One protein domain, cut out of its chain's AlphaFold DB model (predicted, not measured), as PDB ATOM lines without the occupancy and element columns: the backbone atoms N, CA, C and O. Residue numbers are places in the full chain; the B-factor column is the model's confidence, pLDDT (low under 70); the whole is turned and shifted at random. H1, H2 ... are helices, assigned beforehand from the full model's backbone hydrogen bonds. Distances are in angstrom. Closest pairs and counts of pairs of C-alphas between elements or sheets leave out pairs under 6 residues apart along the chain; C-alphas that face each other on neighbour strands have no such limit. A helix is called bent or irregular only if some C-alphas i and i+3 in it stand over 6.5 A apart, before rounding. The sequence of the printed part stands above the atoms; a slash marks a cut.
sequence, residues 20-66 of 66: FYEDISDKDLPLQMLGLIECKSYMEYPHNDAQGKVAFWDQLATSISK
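Overview. This is residues 20 to 66 of the 66 residues of an uncharacterized protein of Mizuhopecten yessoensis (UniProt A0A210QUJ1). Two separate helices, the longer H2 and the shorter H1, sit at opposite ends of a long loop, residues 39 to 53. Residues 20 to 30 make an open loop beside H1, with Phe 20 near Glu 44 of the link, and residues 61 to 66 stick out. The printed part has 47 residues with two named helices, H1 then H2, and no named strand; the class is all helix, with 19 residues in them, under half. It is loose, with a radius of gyration of the C-alphas of 12.6 A, and flat, spanning 32 by 28 by 13 A.

Arrangement. Look first at H2, residues 54 to 64, where every O i to N i+4 pair is within hydrogen-bond range. It is apart from H1, residues 31 to 38, which has 2 of 4 such pairs within range and 3 of 5 O i to N i+3 pairs.

Along the chain. Find C-alpha 54 at (100.925, 165.338, 214.114); H2 runs 15.6 A to C-alpha 64 at (109.538, 170.231, 202.063). H1 begins at (106.688, 149.362, 187.150) and is only just irregular: C-alphas 32 and 35 are 6.8 A apart.

Size, cuts and confidence. The C-alphas farthest apart, Leu 31 and Gln 51, are 34.5 A apart. The printed part has no cut, and the link from H1 to H2 is long. Residues 52 and 66 have pLDDT under 70.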
ATOM      1  N   PHE A  20     101.193 158.451 199.554       88.06
ATOM      2  CA  PHE A  20     100.045 157.577 199.339       88.06
ATOM      3  C   PHE A  20      98.917 158.032 200.246       88.06
ATOM      4  O   PHE A  20      98.970 157.872 201.466       88.06
ATOM      5  N   TYR A  21      97.919 158.666 199.634       88.62
ATOM      6  CA  TYR A  21      96.734 159.081 200.360       88.62
ATOM      7  C   TYR A  21      95.827 157.896 200.670       88.62
ATOM      8  O   TYR A  21      95.258 157.892 201.741       88.62
ATOM      9  N   GLU A  22      95.703 156.900 199.795       88.75
ATOM     10  CA  GLU A  22      94.918 155.683 200.035       88.75
ATOM     11  C   GLU A  22      95.798 154.445 199.890       88.75
ATOM     12  O   GLU A  22      96.829 154.486 199.210       88.75
ATOM     13  N   ASP A  23      95.360 153.348 200.504       85.94
ATOM     14  CA  ASP A  23      95.987 152.045 200.323       85.94
ATOM     15  C   ASP A  23      95.822 151.606 198.862       85.94
ATOM     16  O   ASP A  23      94.710 151.536 198.333       85.94
ATOM     17  N   ILE A  24      96.935 151.284 198.210       86.44
ATOM     18  CA  ILE A  24      96.972 150.790 196.833       86.44
ATOM     19  C   ILE A  24      97.775 149.493 196.785       86.44
ATOM     20  O   ILE A  24      98.748 149.325 197.517       86.44
ATOM     21  N   SER A  25      97.370 148.551 195.932       86.25
ATOM     22  CA  SER A  25      98.160 147.341 195.721       86.25
ATOM     23  C   SER A  25      99.371 147.640 194.842       86.25
ATOM     24  O   SER A  25      99.233 148.258 193.788       86.25
ATOM     25  N   ASP A  26     100.532 147.083 195.189       81.50
ATOM     26  CA  ASP A  26     101.751 147.152 194.365       81.50
ATOM     27  C   ASP A  26     101.530 146.699 192.911       81.50
ATOM     28  O   ASP A  26     102.222 147.142 191.999       81.50
ATOM     29  N   LYS A  27     100.552 145.813 192.681       85.81
ATOM     30  CA  LYS A  27     100.201 145.292 191.349       85.81
ATOM     31  C   LYS A  27      99.511 146.324 190.461       85.81
ATOM     32  O   LYS A  27      99.559 146.187 189.241       85.81
ATOM     33  N   ASP A  28      98.871 147.313 191.075       88.62
ATOM     34  CA  ASP A  28      98.160 148.386 190.386       88.62
ATOM     35  C   ASP A  28      99.089 149.573 190.085       88.62
ATOM     36  O   ASP A  28      98.716 150.497 189.359       88.62
ATOM     37  N   LEU A  29     100.321 149.547 190.612       85.75
ATOM     38  CA  LEU A  29     101.307 150.595 190.408       85.75
ATOM     39  C   LEU A  29     102.143 150.353 189.139       85.75
ATOM     40  O   LEU A  29     102.558 149.227 188.853       85.75
ATOM     41  N   PRO A  30     102.445 151.414 188.366       88.25
ATOM     42  CA  PRO A  30     103.370 151.319 187.244       88.25
ATOM     43  C   PRO A  30     104.735 150.783 187.683       88.25
ATOM     44  O   PRO A  30     105.253 151.176 188.726       88.25
ATOM     45  N   LEU A  31     105.379 149.963 186.848       85.12
ATOM     46  CA  LEU A  31     106.688 149.362 187.150       85.12
ATOM     47  C   LEU A  31     107.757 150.407 187.530       85.12
ATOM     48  O   LEU A  31     108.644 150.139 188.332       85.12
ATOM     49  N   GLN A  32     107.658 151.619 186.980       82.75
ATOM     50  CA  GLN A  32     108.550 152.742 187.278       82.75
ATOM     51  C   GLN A  32     108.482 153.193 188.747       82.75
ATOM     52  O   GLN A  32     109.439 153.779 189.243       82.75
ATOM     53  N   MET A  33     107.373 152.920 189.441       82.75
ATOM     54  CA  MET A  33     107.185 153.230 190.861       82.75
ATOM     55  C   MET A  33     107.803 152.170 191.777       82.75
ATOM     56  O   MET A  33     108.050 152.466 192.942       82.75
ATOM     57  N   LEU A  34     108.113 150.969 191.271       82.06
ATOM     58  CA  LEU A  34     108.591 149.852 192.091       82.06
ATOM     59  C   LEU A  34     109.857 150.214 192.879       82.06
ATOM     60  O   LEU A  34     109.924 149.971 194.078       82.06
ATOM     61  N   GLY A  35     110.816 150.894 192.241       81.69
ATOM     62  CA  GLY A  35     112.038 151.342 192.916       81.69
ATOM     63  C   GLY A  35     111.777 152.347 194.046       81.69
ATOM     64  O   GLY A  35     112.474 152.331 195.054       81.69
ATOM     65  N   LEU A  36     110.743 153.189 193.926       80.75
ATOM     66  CA  LEU A  36     110.355 154.134 194.982       80.75
ATOM     67  C   LEU A  36     109.719 153.413 196.178       80.75
ATOM     68  O   LEU A  36     110.006 153.766 197.326       80.75
ATOM     69  N   ILE A  37     108.897 152.394 195.907       84.12
ATOM     70  CA  ILE A  37     108.269 151.541 196.927       84.12
ATOM     71  C   ILE A  37     109.343 150.735 197.666       84.12
ATOM     72  O   ILE A  37     109.396 150.749 198.895       84.12
ATOM     73  N   GLU A  38     110.252 150.090 196.929       83.12
ATOM     74  CA  GLU A  38     111.345 149.285 197.490       83.12
ATOM     75  C   GLU A  38     112.292 150.125 198.357       83.12
ATOM     76  O   GLU A  38     112.685 149.703 199.447       83.12
ATOM     77  N   CYS A  39     112.617 151.344 197.918       82.38
ATOM     78  CA  CYS A  39     113.419 152.286 198.695       82.38
ATOM     79  C   CYS A  39     112.642 152.966 199.833       82.38
ATOM     80  O   CYS A  39     113.219 153.817 200.515       82.38
ATOM     81  N   LYS A  40     111.351 152.649 200.028       82.25
ATOM     82  CA  LYS A  40     110.455 153.283 201.013       82.25
ATOM     83  C   LYS A  40     110.540 154.811 200.990       82.25
ATOM     84  O   LYS A  40     110.527 155.474 202.024       82.25
ATOM     85  N   SER A  41     110.691 155.372 199.792       83.88
ATOM     86  CA  SER A  41     110.913 156.803 199.571       83.88
ATOM     87  C   SER A  41     109.586 157.531 199.367       83.88
ATOM     88  O   SER A  41     109.378 158.210 198.364       83.88
ATOM     89  N   TYR A  42     108.662 157.333 200.305       87.38
ATOM     90  CA  TYR A  42     107.302 157.861 200.273       87.38
ATOM     91  C   TYR A  42     106.749 158.008 201.698       87.38
ATOM     92  O   TYR A  42     107.305 157.454 202.647       87.38
ATOM     93  N   MET A  43     105.656 158.756 201.856       88.44
ATOM     94  CA  MET A  43     104.886 158.796 203.105       88.44
ATOM     95  C   MET A  43     103.502 158.196 202.903       88.44
ATOM     96  O   MET A  43     102.857 158.438 201.886       88.44
ATOM     97  N   GLU A  44     103.031 157.437 203.884       89.19
ATOM     98  CA  GLU A  44     101.660 156.927 203.926       89.19
ATOM     99  C   GLU A  44     100.815 157.889 204.747       89.19
ATOM    100  O   GLU A  44     101.220 158.321 205.831       89.19
ATOM    101  N   TYR A  45      99.647 158.252 204.231       89.44
ATOM    102  CA  TYR A  45      98.725 159.072 204.990       89.44
ATOM    103  C   TYR A  45      98.079 158.234 206.103       89.44
ATOM    104  O   TYR A  45      97.433 157.222 205.820       89.44
ATOM    105  N   PRO A  46      98.200 158.634 207.379       89.50
ATOM    106  CA  PRO A  46      97.748 157.801 208.481       89.50
ATOM    107  C   PRO A  46      96.236 157.963 208.703       89.50
ATOM    108  O   PRO A  46      95.783 158.788 209.503       89.50
ATOM    109  N   HIS A  47      95.429 157.173 207.990       85.62
ATOM    110  CA  HIS A  47      93.964 157.191 208.130       85.62
ATOM    111  C   HIS A  47      93.476 156.777 209.518       85.62
ATOM    112  O   HIS A  47      92.529 157.369 210.031       85.62
ATOM    113  N   ASN A  48      94.142 155.799 210.134       80.62
ATOM    114  CA  ASN A  48      93.703 155.155 211.377       80.62
ATOM    115  C   ASN A  48      94.510 155.579 212.615       80.62
ATOM    116  O   ASN A  48      94.602 154.827 213.586       80.62
ATOM    117  N   ASP A  49      95.105 156.772 212.605       80.44
ATOM    118  CA  ASP A  49      95.876 157.252 213.752       80.44
ATOM    119  C   ASP A  49      94.976 157.852 214.841       80.44
ATOM    120  O   ASP A  49      94.473 158.975 214.734       80.44
ATOM    121  N   ALA A  50      94.795 157.080 215.914       71.88
ATOM    122  CA  ALA A  50      94.023 157.459 217.094       71.88
ATOM    123  C   ALA A  50      94.650 158.615 217.897       71.88
ATOM    124  O   ALA A  50      93.952 159.244 218.692       71.88
ATOM    125  N   GLN A  51      95.944 158.896 217.714       70.19
ATOM    126  CA  GLN A  51      96.674 159.950 218.428       70.19
ATOM    127  C   GLN A  51      96.774 161.252 217.617       70.19
ATOM    128  O   GLN A  51      97.293 162.255 218.110       70.19
ATOM    129  N   GLY A  52      96.192 161.274 216.415       69.75
ATOM    130  CA  GLY A  52      96.169 162.432 215.534       69.75
ATOM    131  C   GLY A  52      97.393 162.514 214.623       69.75
ATOM    132  O   GLY A  52      98.440 161.938 214.868       69.75
ATOM    133  N   LYS A  53      97.270 163.280 213.539       84.31
ATOM    134  CA  LYS A  53      98.188 163.226 212.384       84.31
ATOM    135  C   LYS A  53      99.465 164.062 212.561       84.31
ATOM    136  O   LYS A  53     100.072 164.464 211.573       84.31
ATOM    137  N   VAL A  54      99.847 164.378 213.801       88.06
ATOM    138  CA  VAL A  54     100.925 165.338 214.114       88.06
ATOM    139  C   VAL A  54     102.266 164.861 213.560       88.06
ATOM    140  O   VAL A  54     102.920 165.607 212.841       88.06
ATOM    141  N   ALA A  55     102.622 163.595 213.791       86.56
ATOM    142  CA  ALA A  55     103.880 163.028 213.304       86.56
ATOM    143  C   ALA A  55     103.994 163.065 211.768       86.56
ATOM    144  O   ALA A  55     105.061 163.362 211.234       86.56
ATOM    145  N   PHE A  56     102.886 162.825 211.057       90.31
ATOM    146  CA  PHE A  56     102.838 162.932 209.598       90.31
ATOM    147  C   PHE A  56     103.106 164.368 209.129       90.31
ATOM    148  O   PHE A  56     103.928 164.583 208.239       90.31
ATOM    149  N   TRP A  57     102.447 165.359 209.739       90.19
ATOM    150  CA  TRP A  57     102.627 166.763 209.366       90.19
ATOM    151  C   TRP A  57     104.034 167.281 209.684       90.19
ATOM    152  O   TRP A  57     104.599 168.007 208.867       90.19
ATOM    153  N   ASP A  58     104.629 166.863 210.803       90.69
ATOM    154  CA  ASP A  58     106.011 167.213 211.159       90.69
ATOM    155  C   ASP A  58     107.018 166.628 210.158       90.69
ATOM    156  O   ASP A  58     107.948 167.314 209.710       90.69
ATOM    157  N   GLN A  59     106.820 165.368 209.758       87.62
ATOM    158  CA  GLN A  59     107.660 164.715 208.759       87.62
ATOM    159  C   GLN A  59     107.521 165.393 207.388       87.62
ATOM    160  O   GLN A  59     108.533 165.696 206.751       87.62
ATOM    161  N   LEU A  60     106.291 165.706 206.968       88.75
ATOM    162  CA  LEU A  60     106.010 166.441 205.735       88.75
ATOM    163  C   LEU A  60     106.709 167.805 205.727       88.75
ATOM    164  O   LEU A  60     107.441 168.111 204.787       88.75
ATOM    165  N   ALA A  61     106.520 168.602 206.782       88.81
ATOM    166  CA  ALA A  61     107.110 169.932 206.911       88.81
ATOM    167  C   ALA A  61     108.644 169.883 206.839       88.81
ATOM    168  O   ALA A  61     109.270 170.702 206.164       88.81
ATOM    169  N   THR A  62     109.252 168.881 207.475       86.56
ATOM    170  CA  THR A  62     110.704 168.663 207.445       86.56
ATOM    171  C   THR A  62     111.207 168.317 206.045       86.56
ATOM    172  O   THR A  62     112.294 168.743 205.655       86.56
ATOM    173  N   SER A  63     110.442 167.538 205.282       84.25
ATOM    174  CA  SER A  63     110.837 167.116 203.941       84.25
ATOM    175  C   SER A  63     110.706 168.209 202.884       84.25
ATOM    176  O   SER A  63     111.501 168.211 201.952       84.25
ATOM    177  N   ILE A  64     109.746 169.129 203.023       82.88
ATOM    178  CA  ILE A  64     109.538 170.231 202.063       82.88
ATOM    179  C   ILE A  64     110.380 171.479 202.361       82.88
ATOM    180  O   ILE A  64     110.479 172.360 201.516       82.88
ATOM    181  N   SER A  65     110.958 171.578 203.561       75.81
ATOM    182  CA  SER A  65     111.761 172.737 203.989       75.81
ATOM    183  C   SER A  65     113.263 172.584 203.698       75.81
ATOM    184  O   SER A  65     114.059 173.372 204.211       75.81
ATOM    185  N   LYS A  66     113.660 171.545 202.952       57.41
ATOM    186  CA  LYS A  66     115.056 171.217 202.626       57.41
ATOM    187  C   LYS A  66     115.444 171.641 201.222       57.41
ATOM    188  O   LYS A  66     114.591 171.512 200.321       57.41
TER     189      LYS A  66